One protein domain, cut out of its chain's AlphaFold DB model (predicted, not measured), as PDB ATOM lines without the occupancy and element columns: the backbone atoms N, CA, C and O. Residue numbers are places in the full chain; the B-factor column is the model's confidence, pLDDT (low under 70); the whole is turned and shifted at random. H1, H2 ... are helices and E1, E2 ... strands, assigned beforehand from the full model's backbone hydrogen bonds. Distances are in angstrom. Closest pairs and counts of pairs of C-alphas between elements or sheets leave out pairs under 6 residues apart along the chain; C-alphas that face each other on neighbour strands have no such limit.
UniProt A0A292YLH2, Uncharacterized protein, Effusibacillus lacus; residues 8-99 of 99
ATOM      1  N   HIS A   8     153.704 186.626 124.596       90.12
ATOM      2  CA  HIS A   8     153.788 187.438 125.803       90.12
ATOM      3  C   HIS A   8     155.215 187.914 126.018       90.12
ATOM      4  O   HIS A   8     156.143 187.115 126.030       90.12
ATOM      5  N   ILE A   9     155.382 189.215 126.237       91.06
ATOM      6  CA  ILE A   9     156.682 189.825 126.516       91.06
ATOM      7  C   ILE A   9     156.663 190.357 127.946       91.06
ATOM      8  O   ILE A   9     155.726 191.058 128.342       91.06
ATOM      9  N   TRP A  10     157.693 190.035 128.723       92.50
ATOM     10  CA  TRP A  10     157.931 190.621 130.042       92.50
ATOM     11  C   TRP A  10     159.427 190.810 130.252       92.50
ATOM     12  O   TRP A  10     160.213 189.936 129.906       92.50
ATOM     13  N   ASP A  11     159.815 191.944 130.831       90.75
ATOM     14  CA  ASP A  11     161.221 192.311 131.025       90.75
ATOM     15  C   ASP A  11     162.027 192.165 129.712       90.75
ATOM     16  O   ASP A  11     161.721 192.831 128.718       90.75
ATOM     17  N   ASP A  12     163.010 191.262 129.700       93.44
ATOM     18  CA  ASP A  12     163.825 190.899 128.539       93.44
ATOM     19  C   ASP A  12     163.492 189.489 128.021       93.44
ATOM     20  O   ASP A  12     164.352 188.805 127.476       93.44
ATOM     21  N   TYR A  13     162.256 189.027 128.199       94.56
ATOM     22  CA  TYR A  13     161.800 187.705 127.777       94.56
ATOM     23  C   TYR A  13     160.606 187.782 126.839       94.56
ATOM     24  O   TYR A  13     159.734 188.641 126.976       94.56
ATOM     25  N   GLU A  14     160.552 186.832 125.916       94.81
ATOM     26  CA  GLU A  14     159.409 186.578 125.051       94.81
ATOM     27  C   GLU A  14     158.991 185.114 125.181       94.81
ATOM     28  O   GLU A  14     159.805 184.203 125.062       94.81
ATOM     29  N   MET A  15     157.704 184.897 125.408       94.62
ATOM     30  CA  MET A  15     157.037 183.610 125.299       94.62
ATOM     31  C   MET A  15     156.195 183.610 124.040       94.62
ATOM     32  O   MET A  15     155.420 184.538 123.828       94.62
ATOM     33  N   MET A  16     156.278 182.540 123.264       94.88
ATOM     34  CA  MET A  16     155.415 182.298 122.116       94.88
ATOM     35  C   MET A  16     154.825 180.898 122.228       94.88
ATOM     36  O   MET A  16     155.558 179.935 122.455       94.88
ATOM     37  N   MET A  17     153.514 180.776 122.041       95.25
ATOM     38  CA  MET A  17     152.861 179.479 121.877       95.25
ATOM     39  C   MET A  17     152.578 179.187 120.409       95.25
ATOM     40  O   MET A  17     152.286 180.092 119.627       95.25
ATOM     41  N   TYR A  18     152.615 177.906 120.052       95.19
ATOM     42  CA  TYR A  18     152.328 177.451 118.698       95.19
ATOM     43  C   TYR A  18     151.812 176.007 118.685       95.19
ATOM     44  O   TYR A  18     151.981 175.253 119.646       95.19
ATOM     45  N   VAL A  19     151.168 175.617 117.582       95.62
ATOM     46  CA  VAL A  19     150.818 174.215 117.324       95.62
ATOM     47  C   VAL A  19     151.953 173.570 116.532       95.62
ATOM     48  O   VAL A  19     152.275 173.987 115.419       95.62
ATOM     49  N   GLY A  20     152.574 172.552 117.115       94.81
ATOM     50  CA  GLY A  20     153.718 171.837 116.554       94.81
ATOM     51  C   GLY A  20     153.445 170.344 116.441       94.81
ATOM     52  O   GLY A  20     152.440 169.853 116.949       94.81
ATOM     53  N   LYS A  21     154.343 169.610 115.780       94.94
ATOM     54  CA  LYS A  21     154.328 168.143 115.777       94.94
ATOM     55  C   LYS A  21     155.388 167.623 116.734       94.94
ATOM     56  O   LYS A  21     156.512 168.108 116.696       94.94
ATOM     57  N   ASP A  22     155.028 166.634 117.541       92.94
ATOM     58  CA  ASP A  22     156.001 165.883 118.333       92.94
ATOM     59  C   ASP A  22     156.771 164.856 117.478       92.94
ATOM     60  O   ASP A  22     156.536 164.715 116.272       92.94
ATOM     61  N   ASP A  23     157.662 164.094 118.116       91.69
ATOM     62  CA  ASP A  23     158.474 163.050 117.468       91.69
ATOM     63  C   ASP A  23     157.640 161.918 116.840       91.69
ATOM     64  O   ASP A  23     158.123 161.181 115.978       91.69
ATOM     65  N   THR A  24     156.377 161.771 117.250       93.38
ATOM     66  CA  THR A  24     155.434 160.793 116.688       93.38
ATOM     67  C   THR A  24     154.628 161.361 115.517       93.38
ATOM     68  O   THR A  24     153.874 160.638 114.861       93.38
ATOM     69  N   GLY A  25     154.799 162.653 115.219       92.81
ATOM     70  CA  GLY A  25     154.043 163.385 114.211       92.81
ATOM     71  C   GLY A  25     152.666 163.851 114.688       92.81
ATOM     72  O   GLY A  25     151.898 164.367 113.866       92.81
ATOM     73  N   GLN A  26     152.348 163.686 115.976       94.00
ATOM     74  CA  GLN A  26     151.095 164.135 116.572       94.00
ATOM     75  C   GLN A  26     151.138 165.648 116.800       94.00
ATOM     76  O   GLN A  26     152.105 166.178 117.342       94.00
ATOM     77  N   GLU A  27     150.076 166.348 116.392       95.19
ATOM     78  CA  GLU A  27     149.961 167.787 116.624       95.19
ATOM     79  C   GLU A  27     149.630 168.073 118.100       95.19
ATOM     80  O   GLU A  27     148.721 167.464 118.678       95.19
ATOM     81  N   LYS A  28     150.382 168.994 118.709       96.69
ATOM     82  CA  LYS A  28     150.304 169.385 120.123       96.69
ATOM     83  C   LYS A  28     150.588 170.873 120.300       96.69
ATOM     84  O   LYS A  28     150.961 171.555 119.347       96.69
ATOM     85  N   ILE A  29     150.407 171.370 121.519       96.50
ATOM     86  CA  ILE A  29     150.669 172.764 121.872       96.50
ATOM     87  C   ILE A  29     152.048 172.857 122.509       96.50
ATOM     88  O   ILE A  29     152.343 172.190 123.506       96.50
ATOM     89  N   PHE A  30     152.867 173.714 121.922       97.06
ATOM     90  CA  PHE A  30     154.224 174.001 122.344       97.06
ATOM     91  C   PHE A  30     154.337 175.444 122.802       97.06
ATOM     92  O   PHE A  30     153.496 176.295 122.491       97.06
ATOM     93  N   MET A  31     155.395 175.701 123.555       96.44
ATOM     94  CA  MET A  31     155.745 177.026 124.012       96.44
ATOM     95  C   MET A  31     157.257 177.180 124.044       96.44
ATOM     96  O   MET A  31     157.968 176.417 124.701       96.44
ATOM     97  N   GLN A  32     157.705 178.235 123.378       96.31
ATOM     98  CA  GLN A  32     159.084 178.677 123.351       96.31
ATOM     99  C   GLN A  32     159.232 179.902 124.247       96.31
ATOM    100  O   GLN A  32     158.431 180.833 124.153       96.31
ATOM    101  N   VAL A  33     160.276 179.921 125.073       96.38
ATOM    102  CA  VAL A  33     160.693 181.112 125.816       96.38
ATOM    103  C   VAL A  33     162.088 181.513 125.357       96.38
ATOM    104  O   VAL A  33     163.019 180.702 125.357       96.38
ATOM    105  N   SER A  34     162.234 182.769 124.955       95.88
ATOM    106  CA  SER A  34     163.493 183.370 124.527       95.88
ATOM    107  C   SER A  34     163.846 184.578 125.393       95.88
ATOM    108  O   SER A  34     162.975 185.251 125.943       95.88
ATOM    109  N   ARG A  35     165.145 184.849 125.529       95.62
ATOM    110  CA  ARG A  35     165.669 186.096 126.083       95.62
ATOM    111  C   ARG A  35     165.967 187.055 124.937       95.62
ATOM    112  O   ARG A  35     166.686 186.715 124.000       95.62
ATOM    113  N   ILE A  36     165.435 188.261 125.035       94.19
ATOM    114  CA  ILE A  36     165.686 189.377 124.133       94.19
ATOM    115  C   ILE A  36     166.983 190.055 124.579       94.19
ATOM    116  O   ILE A  36     167.059 190.634 125.660       94.19
ATOM    117  N   ILE A  37     168.005 190.021 123.731       92.69
ATOM    118  CA  ILE A  37     169.295 190.662 123.983       92.69
ATOM    119  C   ILE A  37     169.374 191.902 123.097       92.69
ATOM    120  O   ILE A  37     169.516 191.818 121.878       92.69
ATOM    121  N   ARG A  38     169.257 193.080 123.713       89.50
ATOM    122  CA  ARG A  38     169.376 194.364 123.011       89.50
ATOM    123  C   ARG A  38     170.810 194.868 123.122       89.50
ATOM    124  O   ARG A  38     171.282 195.156 124.218       89.50
ATOM    125  N   THR A  39     171.491 194.985 121.988       87.19
ATOM    126  CA  THR A  39     172.812 195.617 121.875       87.19
ATOM    127  C   THR A  39     172.698 196.931 121.106       87.19
ATOM    128  O   THR A  39     171.700 197.178 120.428       87.19
ATOM    129  N   ASP A  40     173.745 197.756 121.146       84.81
ATOM    130  CA  ASP A  40     173.803 199.014 120.385       84.81
ATOM    131  C   ASP A  40     173.727 198.806 118.856       84.81
ATOM    132  O   ASP A  40     173.494 199.755 118.109       84.81
ATOM    133  N   GLN A  41     173.944 197.575 118.379       86.00
ATOM    134  CA  GLN A  41     174.023 197.235 116.956       86.00
ATOM    135  C   GLN A  41     172.842 196.386 116.465       86.00
ATOM    136  O   GLN A  41     172.497 196.457 115.286       86.00
ATOM    137  N   ALA A  42     172.229 195.583 117.340       86.25
ATOM    138  CA  ALA A  42     171.181 194.633 116.975       86.25
ATOM    139  C   ALA A  42     170.320 194.205 118.173       86.25
ATOM    140  O   ALA A  42     170.748 194.250 119.327       86.25
ATOM    141  N   THR A  43     169.107 193.735 117.874       86.88
ATOM    142  CA  THR A  43     168.296 192.938 118.804       86.88
ATOM    143  C   THR A  43     168.436 191.470 118.425       86.88
ATOM    144  O   THR A  43     168.099 191.092 117.304       86.88
ATOM    145  N   GLU A  44     168.938 190.663 119.353       91.06
ATOM    146  CA  GLU A  44     169.060 189.214 119.230       91.06
ATOM    147  C   GLU A  44     168.031 188.518 120.128       91.06
ATOM    148  O   GLU A  44     167.558 189.086 121.116       91.06
ATOM    149  N   GLN A  45     167.684 187.278 119.787       90.88
ATOM    150  CA  GLN A  45     166.863 186.408 120.625       90.88
ATOM    151  C   GLN A  45     167.626 185.109 120.901       90.88
ATOM    152  O   GLN A  45     167.957 184.369 119.975       90.88
ATOM    153  N   GLU A  46     167.898 184.826 122.174       94.06
ATOM    154  CA  GLU A  46     168.444 183.545 122.639       94.06
ATOM    155  C   GLU A  46     167.276 182.660 123.083       94.06
ATOM    156  O   GLU A  46     166.584 182.990 124.045       94.06
ATOM    157  N   ILE A  47     167.036 181.532 122.410       94.94
ATOM    158  CA  ILE A  47     166.030 180.561 122.866       94.94
ATOM    159  C   ILE A  47     166.548 179.904 124.149       94.94
ATOM    160  O   ILE A  47     167.596 179.259 124.140       94.94
ATOM    161  N   LEU A  48     165.808 180.059 125.247       95.31
ATOM    162  CA  LEU A  48     166.153 179.454 126.533       95.31
ATOM    163  C   LEU A  48     165.685 178.005 126.586       95.31
ATOM    164  O   LEU A  48     166.441 177.117 126.978       95.31
ATOM    165  N   TYR A  49     164.436 177.778 126.185       95.50
ATOM    166  CA  TYR A  49     163.845 176.454 126.055       95.50
ATOM    167  C   TYR A  49     162.603 176.493 125.163       95.50
ATOM    168  O   TYR A  49     161.946 177.524 125.003       95.50
ATOM    169  N   ASP A  50     162.277 175.326 124.622       95.75
ATOM    170  CA  ASP A  50     161.058 175.038 123.874       95.75
ATOM    171  C   ASP A  50     160.496 173.710 124.391       95.75
ATOM    172  O   ASP A  50     161.244 172.736 124.539       95.75
ATOM    173  N   ARG A  51     159.212 173.686 124.764       95.31
ATOM    174  CA  ARG A  51     158.594 172.520 125.400       95.31
ATOM    175  C   ARG A  51     157.139 172.319 125.009       95.31
ATOM    176  O   ARG A  51     156.376 173.268 124.843       95.31
ATOM    177  N   GLU A  52     156.745 171.051 124.966       96.31
ATOM    178  CA  GLU A  52     155.342 170.643 124.942       96.31
ATOM    179  C   GLU A  52     154.656 171.089 126.242       96.31
ATOM    180  O   GLU A  52     155.160 170.846 127.344       96.31
ATOM    181  N   ILE A  53     153.502 171.743 126.116       95.56
ATOM    182  CA  ILE A  53     152.721 172.241 127.258       95.56
ATOM    183  C   ILE A  53     151.294 171.700 127.301       95.56
ATOM    184  O   ILE A  53     150.631 171.844 128.329       95.56
ATOM    185  N   GLY A  54     150.817 171.050 126.237       95.19
ATOM    186  CA  GLY A  54     149.505 170.419 126.265       95.19
ATOM    187  C   GLY A  54     149.035 169.819 124.947       95.19
ATOM    188  O   GLY A  54     149.713 169.850 123.919       95.19
ATOM    189  N   PHE A  55     147.826 169.270 125.005       95.88
ATOM    190  CA  PHE A  55     147.147 168.645 123.877       95.88
ATOM    191  C   PHE A  55     146.172 169.612 123.206       95.88
ATOM    192  O   PHE A  55     145.686 170.560 123.821       95.88
ATOM    193  N   LEU A  56     145.861 169.329 121.943       96.12
ATOM    194  CA  LEU A  56     144.823 170.030 121.196       96.12
ATOM    195  C   LEU A  56     143.429 169.655 121.703       96.12
ATOM    196  O   LEU A  56     143.194 168.524 122.135       96.12
ATOM    197  N   ASN A  57     142.486 170.584 121.578       96.44
ATOM    198  CA  ASN A  57     141.080 170.311 121.821       96.44
ATOM    199  C   ASN A  57     140.497 169.496 120.648       96.44
ATOM    200  O   ASN A  57     140.487 170.000 119.515       96.44
ATOM    201  N   PRO A  58     139.983 168.273 120.892       94.12
ATOM    202  CA  PRO A  58     139.400 167.434 119.845       94.12
ATOM    203  C   PRO A  58     138.090 167.995 119.270       94.12
ATOM    204  O   PRO A  58     137.744 167.669 118.135       94.12
ATOM    205  N   ASP A  59     137.384 168.859 120.006       96.38
ATOM    206  CA  ASP A  59     136.134 169.483 119.559       96.38
ATOM    207  C   ASP A  59     136.380 170.626 118.556       96.38
ATOM    208  O   ASP A  59     135.479 171.035 117.819       96.38
ATOM    209  N   ILE A  60     137.615 171.140 118.483       94.19
ATOM    210  CA  ILE A  60     138.020 172.149 117.501       94.19
ATOM    211  C   ILE A  60     138.456 171.437 116.216       94.19
ATOM    212  O   ILE A  60     139.615 171.064 116.013       94.19
ATOM    213  N   ILE A  61     137.487 171.266 115.320       92.69
ATOM    214  CA  ILE A  61     137.657 170.551 114.053       92.69
ATOM    215  C   ILE A  61     138.632 171.296 113.131       92.69
ATOM    216  O   ILE A  61     138.483 172.496 112.879       92.69
ATOM    217  N   ARG A  62     139.599 170.557 112.577       89.25
ATOM    218  CA  ARG A  62     140.535 171.055 111.562       89.25
ATOM    219  C   ARG A  62     139.790 171.406 110.275       89.25
ATOM    220  O   ARG A  62     139.282 170.528 109.581       89.25
ATOM    221  N   GLY A  63     139.707 172.701 109.986       88.12
ATOM    222  CA  GLY A  63     139.166 173.224 108.734       88.12
ATOM    223  C   GLY A  63     140.181 173.180 107.588       88.12
ATOM    224  O   GLY A  63     141.277 172.642 107.724       88.12
ATOM    225  N   VAL A  64     139.810 173.779 106.452       88.56
ATOM    226  CA  VAL A  64     140.709 173.964 105.292       88.56
ATOM    227  C   VAL A  64     141.803 174.990 105.597       88.56
ATOM    228  O   VAL A  64     142.929 174.858 105.127       88.56
ATOM    229  N   ASP A  65     141.462 175.998 106.397       92.19
ATOM    230  CA  ASP A  65     142.388 177.021 106.862       92.19
ATOM    231  C   ASP A  65     143.096 176.536 108.133       92.19
ATOM    232  O   ASP A  65     142.471 176.364 109.186       92.19
ATOM    233  N   ARG A  66     144.398 176.266 107.998       89.19
ATOM    234  CA  ARG A  66     145.244 175.800 109.095       89.19
ATOM    235  C   ARG A  66     145.450 176.897 110.131       89.19
ATOM    236  O   ARG A  66     145.303 176.610 111.311       89.19
ATOM    237  N   ASP A  67     145.722 178.123 109.703       90.12
ATOM    238  CA  ASP A  67     146.073 179.223 110.602       90.12
ATOM    239  C   ASP A  67     144.864 179.595 111.469       90.12
ATOM    240  O   ASP A  67     144.969 179.714 112.689       90.12
ATOM    241  N   ALA A  68     143.671 179.649 110.864       91.75
ATOM    242  CA  ALA A  68     142.428 179.875 111.603       91.75
ATOM    243  C   ALA A  68     142.082 178.730 112.572       91.75
ATOM    244  O   ALA A  68     141.367 178.938 113.557       91.75
ATOM    245  N   TRP A  69     142.528 177.506 112.289       93.88
ATOM    246  CA  TRP A  69     142.370 176.376 113.201       93.88
ATOM    247  C   TRP A  69     143.374 176.435 114.355       93.88
ATOM    248  O   TRP A  69     142.967 176.273 115.505       93.88
ATOM    249  N   GLU A  70     144.646 176.721 114.071       93.88
ATOM    250  CA  GLU A  70     145.686 176.893 115.090       93.88
ATOM    251  C   GLU A  70     145.326 178.028 116.051       93.88
ATOM    252  O   GLU A  70     145.362 177.831 117.265       93.88
ATOM    253  N   GLU A  71     144.853 179.165 115.535       92.50
ATOM    254  CA  GLU A  71     144.382 180.276 116.366       92.50
ATOM    255  C   GLU A  71     143.292 179.829 117.355       92.50
ATOM    256  O   GLU A  71     143.341 180.174 118.537       92.50
ATOM    257  N   LYS A  72     142.313 179.033 116.906       94.06
ATOM    258  CA  LYS A  72     141.246 178.528 117.787       94.06
ATOM    259  C   LYS A  72     141.793 177.608 118.875       94.06
ATOM    260  O   LYS A  72     141.333 177.697 120.011       94.06
ATOM    261  N   GLN A  73     142.756 176.751 118.537       95.44
ATOM    262  CA  GLN A  73     143.406 175.855 119.497       95.44
ATOM    263  C   GLN A  73     144.158 176.645 120.572       95.44
ATOM    264  O   GLN A  73     143.958 176.408 121.763       95.44
ATOM    265  N   LEU A  74     144.969 177.624 120.161       94.88
ATOM    266  CA  LEU A  74     145.749 178.456 121.080       94.88
ATOM    267  C   LEU A  74     144.849 179.322 121.964       94.88
ATOM    268  O   LEU A  74     145.062 179.391 123.174       94.88
ATOM    269  N   ARG A  75     143.796 179.917 121.389       93.25
ATOM    270  CA  ARG A  75     142.806 180.700 122.138       93.25
ATOM    271  C   ARG A  75     142.116 179.859 123.205       93.25
ATOM    272  O   ARG A  75     142.096 180.254 124.366       93.25
ATOM    273  N   TRP A  76     141.609 178.684 122.832       95.06
ATOM    274  CA  TRP A  76     141.000 177.759 123.787       95.06
ATOM    275  C   TRP A  76     141.980 177.355 124.894       95.06
ATOM    276  O   TRP A  76     141.610 177.292 126.067       95.06
ATOM    277  N   PHE A  77     143.242 177.098 124.542       95.31
ATOM    278  CA  PHE A  77     144.240 176.708 125.528       95.31
ATOM    279  C   PHE A  77     144.508 177.821 126.543       95.31
ATOM    280  O   PHE A  77     144.559 177.552 127.739       95.31
ATOM    281  N   LEU A  78     144.614 179.072 126.091       92.75
ATOM    282  CA  LEU A  78     144.774 180.234 126.968       92.75
ATOM    283  C   LEU A  78     143.542 180.473 127.849       92.75
ATOM    284  O   LEU A  78     143.683 180.735 129.041       92.75
ATOM    285  N   GLU A  79     142.335 180.329 127.296       92.94
ATOM    286  CA  GLU A  79     141.081 180.451 128.054       92.94
ATOM    287  C   GLU A  79     140.954 179.378 129.146       92.94
ATOM    288  O   GLU A  79     140.414 179.640 130.221       92.94
ATOM    289  N   THR A  80     141.477 178.175 128.894       94.62
ATOM    290  CA  THR A  80     141.474 177.060 129.856       94.62
ATOM    291  C   THR A  80     142.656 177.079 130.826       94.62
ATOM    292  O   THR A  80     142.587 176.439 131.875       94.62
ATOM    293  N   HIS A  81     143.704 177.849 130.525       94.38
ATOM    294  CA  HIS A  81     144.897 178.018 131.356       94.38
ATOM    295  C   HIS A  81     145.200 179.509 131.580       94.38
ATOM    296  O   HIS A  81     146.265 179.992 131.187       94.38
ATOM    297  N   PRO A  82     144.297 180.260 132.243       92.81
ATOM    298  CA  PRO A  82     144.437 181.711 132.403       92.81
ATOM    299  C   PRO A  82     145.665 182.122 133.230       92.81
ATOM    300  O   PRO A  82     146.084 183.276 133.196       92.81
ATOM    301  N   ASP A  83     146.247 181.189 133.984       93.31
ATOM    302  CA  ASP A  83     147.427 181.389 134.820       93.31
ATOM    303  C   ASP A  83     148.748 181.007 134.128       93.31
ATOM    304  O   ASP A  83     149.806 181.109 134.750       93.31
ATOM    305  N   LEU A  84     148.708 180.560 132.863       93.06
ATOM    306  CA  LEU A  84     149.861 180.003 132.146       93.06
ATOM    307  C   LEU A  84     151.066 180.943 132.173       93.06
ATOM    308  O   LEU A  84     152.158 180.524 132.543       93.06
ATOM    309  N   VAL A  85     150.857 182.216 131.838       90.94
ATOM    310  CA  VAL A  85     151.931 183.217 131.770       90.94
ATOM    311  C   VAL A  85     152.563 183.457 133.144       90.94
ATOM    312  O   VAL A  85     153.780 183.561 133.260       90.94
ATOM    313  N   GLU A  86     151.764 183.507 134.212       93.06
ATOM    314  CA  GLU A  86     152.283 183.715 135.571       93.06
ATOM    315  C   GLU A  86     153.011 182.476 136.106       93.06
ATOM    316  O   GLU A  86     154.062 182.591 136.755       93.06
ATOM    317  N   ARG A  87     152.507 181.278 135.781       94.44
ATOM    318  CA  ARG A  87     153.231 180.026 136.031       94.44
ATOM    319  C   ARG A  87     154.557 180.007 135.283       94.44
ATOM    320  O   ARG A  87     155.562 179.614 135.871       94.44
ATOM    321  N   GLU A  88     154.583 180.493 134.046       94.50
ATOM    322  CA  GLU A  88     155.791 180.511 133.229       94.50
ATOM    323  C   GLU A  88     156.840 181.494 133.748       94.50
ATOM    324  O   GLU A  88     158.003 181.130 133.891       94.50
ATOM    325  N   LYS A  89     156.435 182.699 134.160       93.94
ATOM    326  CA  LYS A  89     157.329 183.650 134.843       93.94
ATOM    327  C   LYS A  89     157.944 183.056 136.109       93.94
ATOM    328  O   LYS A  89     159.108 183.311 136.415       93.94
ATOM    329  N   THR A  90     157.161 182.288 136.866       94.75
ATOM    330  CA  THR A  90     157.643 181.618 138.082       94.75
ATOM    331  C   THR A  90     158.626 180.502 137.739       94.75
ATOM    332  O   THR A  90     159.689 180.419 138.350       94.75
ATOM    333  N   PHE A  91     158.302 179.684 136.737       94.00
ATOM    334  CA  PHE A  91     159.177 178.621 136.250       94.00
ATOM    335  C   PHE A  91     160.507 179.174 135.736       94.00
ATOM    336  O   PHE A  91     161.558 178.695 136.153       94.00
ATOM    337  N   LEU A  92     160.472 180.225 134.912       93.62
ATOM    338  CA  LEU A  92     161.662 180.875 134.371       93.62
ATOM    339  C   LEU A  92     162.601 181.352 135.488       93.62
ATOM    340  O   LEU A  92     163.794 181.071 135.441       93.62
ATOM    341  N   LYS A  93     162.067 181.991 136.538       93.00
ATOM    342  CA  LYS A  93     162.868 182.439 137.693       93.00
ATOM    343  C   LYS A  93     163.588 181.298 138.407       93.00
ATOM    344  O   LYS A  93     164.690 181.499 138.910       93.00
ATOM    345  N   GLU A  94     162.964 180.129 138.513       93.06
ATOM    346  CA  GLU A  94     163.603 178.952 139.110       93.06
ATOM    347  C   GLU A  94     164.600 178.301 138.144       93.06
ATOM    348  O   GLU A  94     165.695 177.917 138.557       93.06
ATOM    349  N   TRP A  95     164.269 178.248 136.853       91.56
ATOM    350  CA  TRP A  95     165.152 177.739 135.806       91.56
ATOM    351  C   TRP A  95     166.465 178.528 135.736       91.56
ATOM    352  O   TRP A  95     167.540 177.928 135.731       91.56
ATOM    353  N   GLU A  96     166.398 179.860 135.794       88.88
ATOM    354  CA  GLU A  96     167.579 180.730 135.792       88.88
ATOM    355  C   GLU A  96     168.506 180.511 136.993       88.88
ATOM    356  O   GLU A  96     169.715 180.655 136.856       88.88
ATOM    357  N   LYS A  97     167.970 180.139 138.162       92.00
ATOM    358  CA  LYS A  97     168.790 179.826 139.350       92.00
ATOM    359  C   LYS A  97     169.516 178.488 139.236       92.00
ATOM    360  O   LYS A  97     170.454 178.243 139.990       92.00
ATOM    361  N   SER A  98     169.029 177.599 138.374       82.25
ATOM    362  CA  SER A  98     169.548 176.238 138.206       82.25
ATOM    363  C   SER A  98     170.633 176.115 137.130       82.25
ATOM    364  O   SER A  98     171.212 175.037 136.981       82.25
ATOM    365  N   ARG A  99     170.897 177.198 136.392       71.44
ATOM    366  CA  ARG A  99     171.880 177.297 135.306       71.44
ATOM    367  C   ARG A  99     173.164 177.969 135.794       71.44
ATOM    368  O   ARG A  99     174.235 177.568 135.289       71.44
TER     369      ARG A  99
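AT A GLANCE: This is residues 8 to 99 of the 99 residues of an uncharacterized protein of Effusibacillus lacus (UniProt A0A292YLH2). A long, twisted sheet of four strands has two helices packed along one face, one after the other, making a corner where H1 gives way to H2. The tip of the E3 and E4 hairpin lies at one end of the long axis, and the link from E4 to H1 at the other. The printed part has 92 residues, in the order E1 E2 E3 E4 H1 H2; the sheet order is E1 - E2 - E3 - E4, antiparallel throughout, and the class is mixed, helices and strands. It is only just loose, close to compact, with a radius of gyration of the C-alphas of 15.1 A and spans of 45 by 29 by 26 A.

IN THESE COORDINATES: E1, residues 8 to 10, begins at C-alpha 8 (153.788, 187.438, 125.803). E2 is residues 13 to 21, 24.1 A long, and bends by 56 degrees at residue 18. E3 is residues 27 to 38, 33.5 A. E4 is residues 43 to 55, 32.6 A, and bends by 58 degrees at residue 48. H1 is residues 66 to 80, 21.1 A. H2, residues 84 to 97, 20.3 A, ends at C-alpha 97 (168.790, 179.826, 139.350).

HOW THE PARTS SIT: The strands form a meander, each the antiparallel neighbour of the one before, and each successive pair is a hairpin. N 8 and O 15 are 2.8 A apart, N 16 and O 32 2.9 A, and N 35 and O 46 2.8 A, each within hydrogen-bond range. H1 and H2 make two layers with the sheet, helices on one face. H1 is on the sheet at a height of 9.5 A; its closest C-alphas to E2 are Val 19 and Glu 70, 6.2 A. H2 is on it at 9.3 A and runs across the strands, at 72 degrees to E2 on the local plane. H1 and H2 are close but not clearly touching, about perpendicular at 82 degrees, with the C-alphas of Leu 78 and Leu 84 closest at 7.3 A. Every O i to N i+4 pair is within hydrogen-bond range in H1, and 9 of 10 in H2.

THE WHOLE: The two C-alphas farthest apart, of Asp 40 and Asp 59, are 47.9 A apart. The printed part has no cut and no long link; E4 to H1 is short, the others tight. The mean pLDDT of the printed part is 92.9, and no printed residue is under 70.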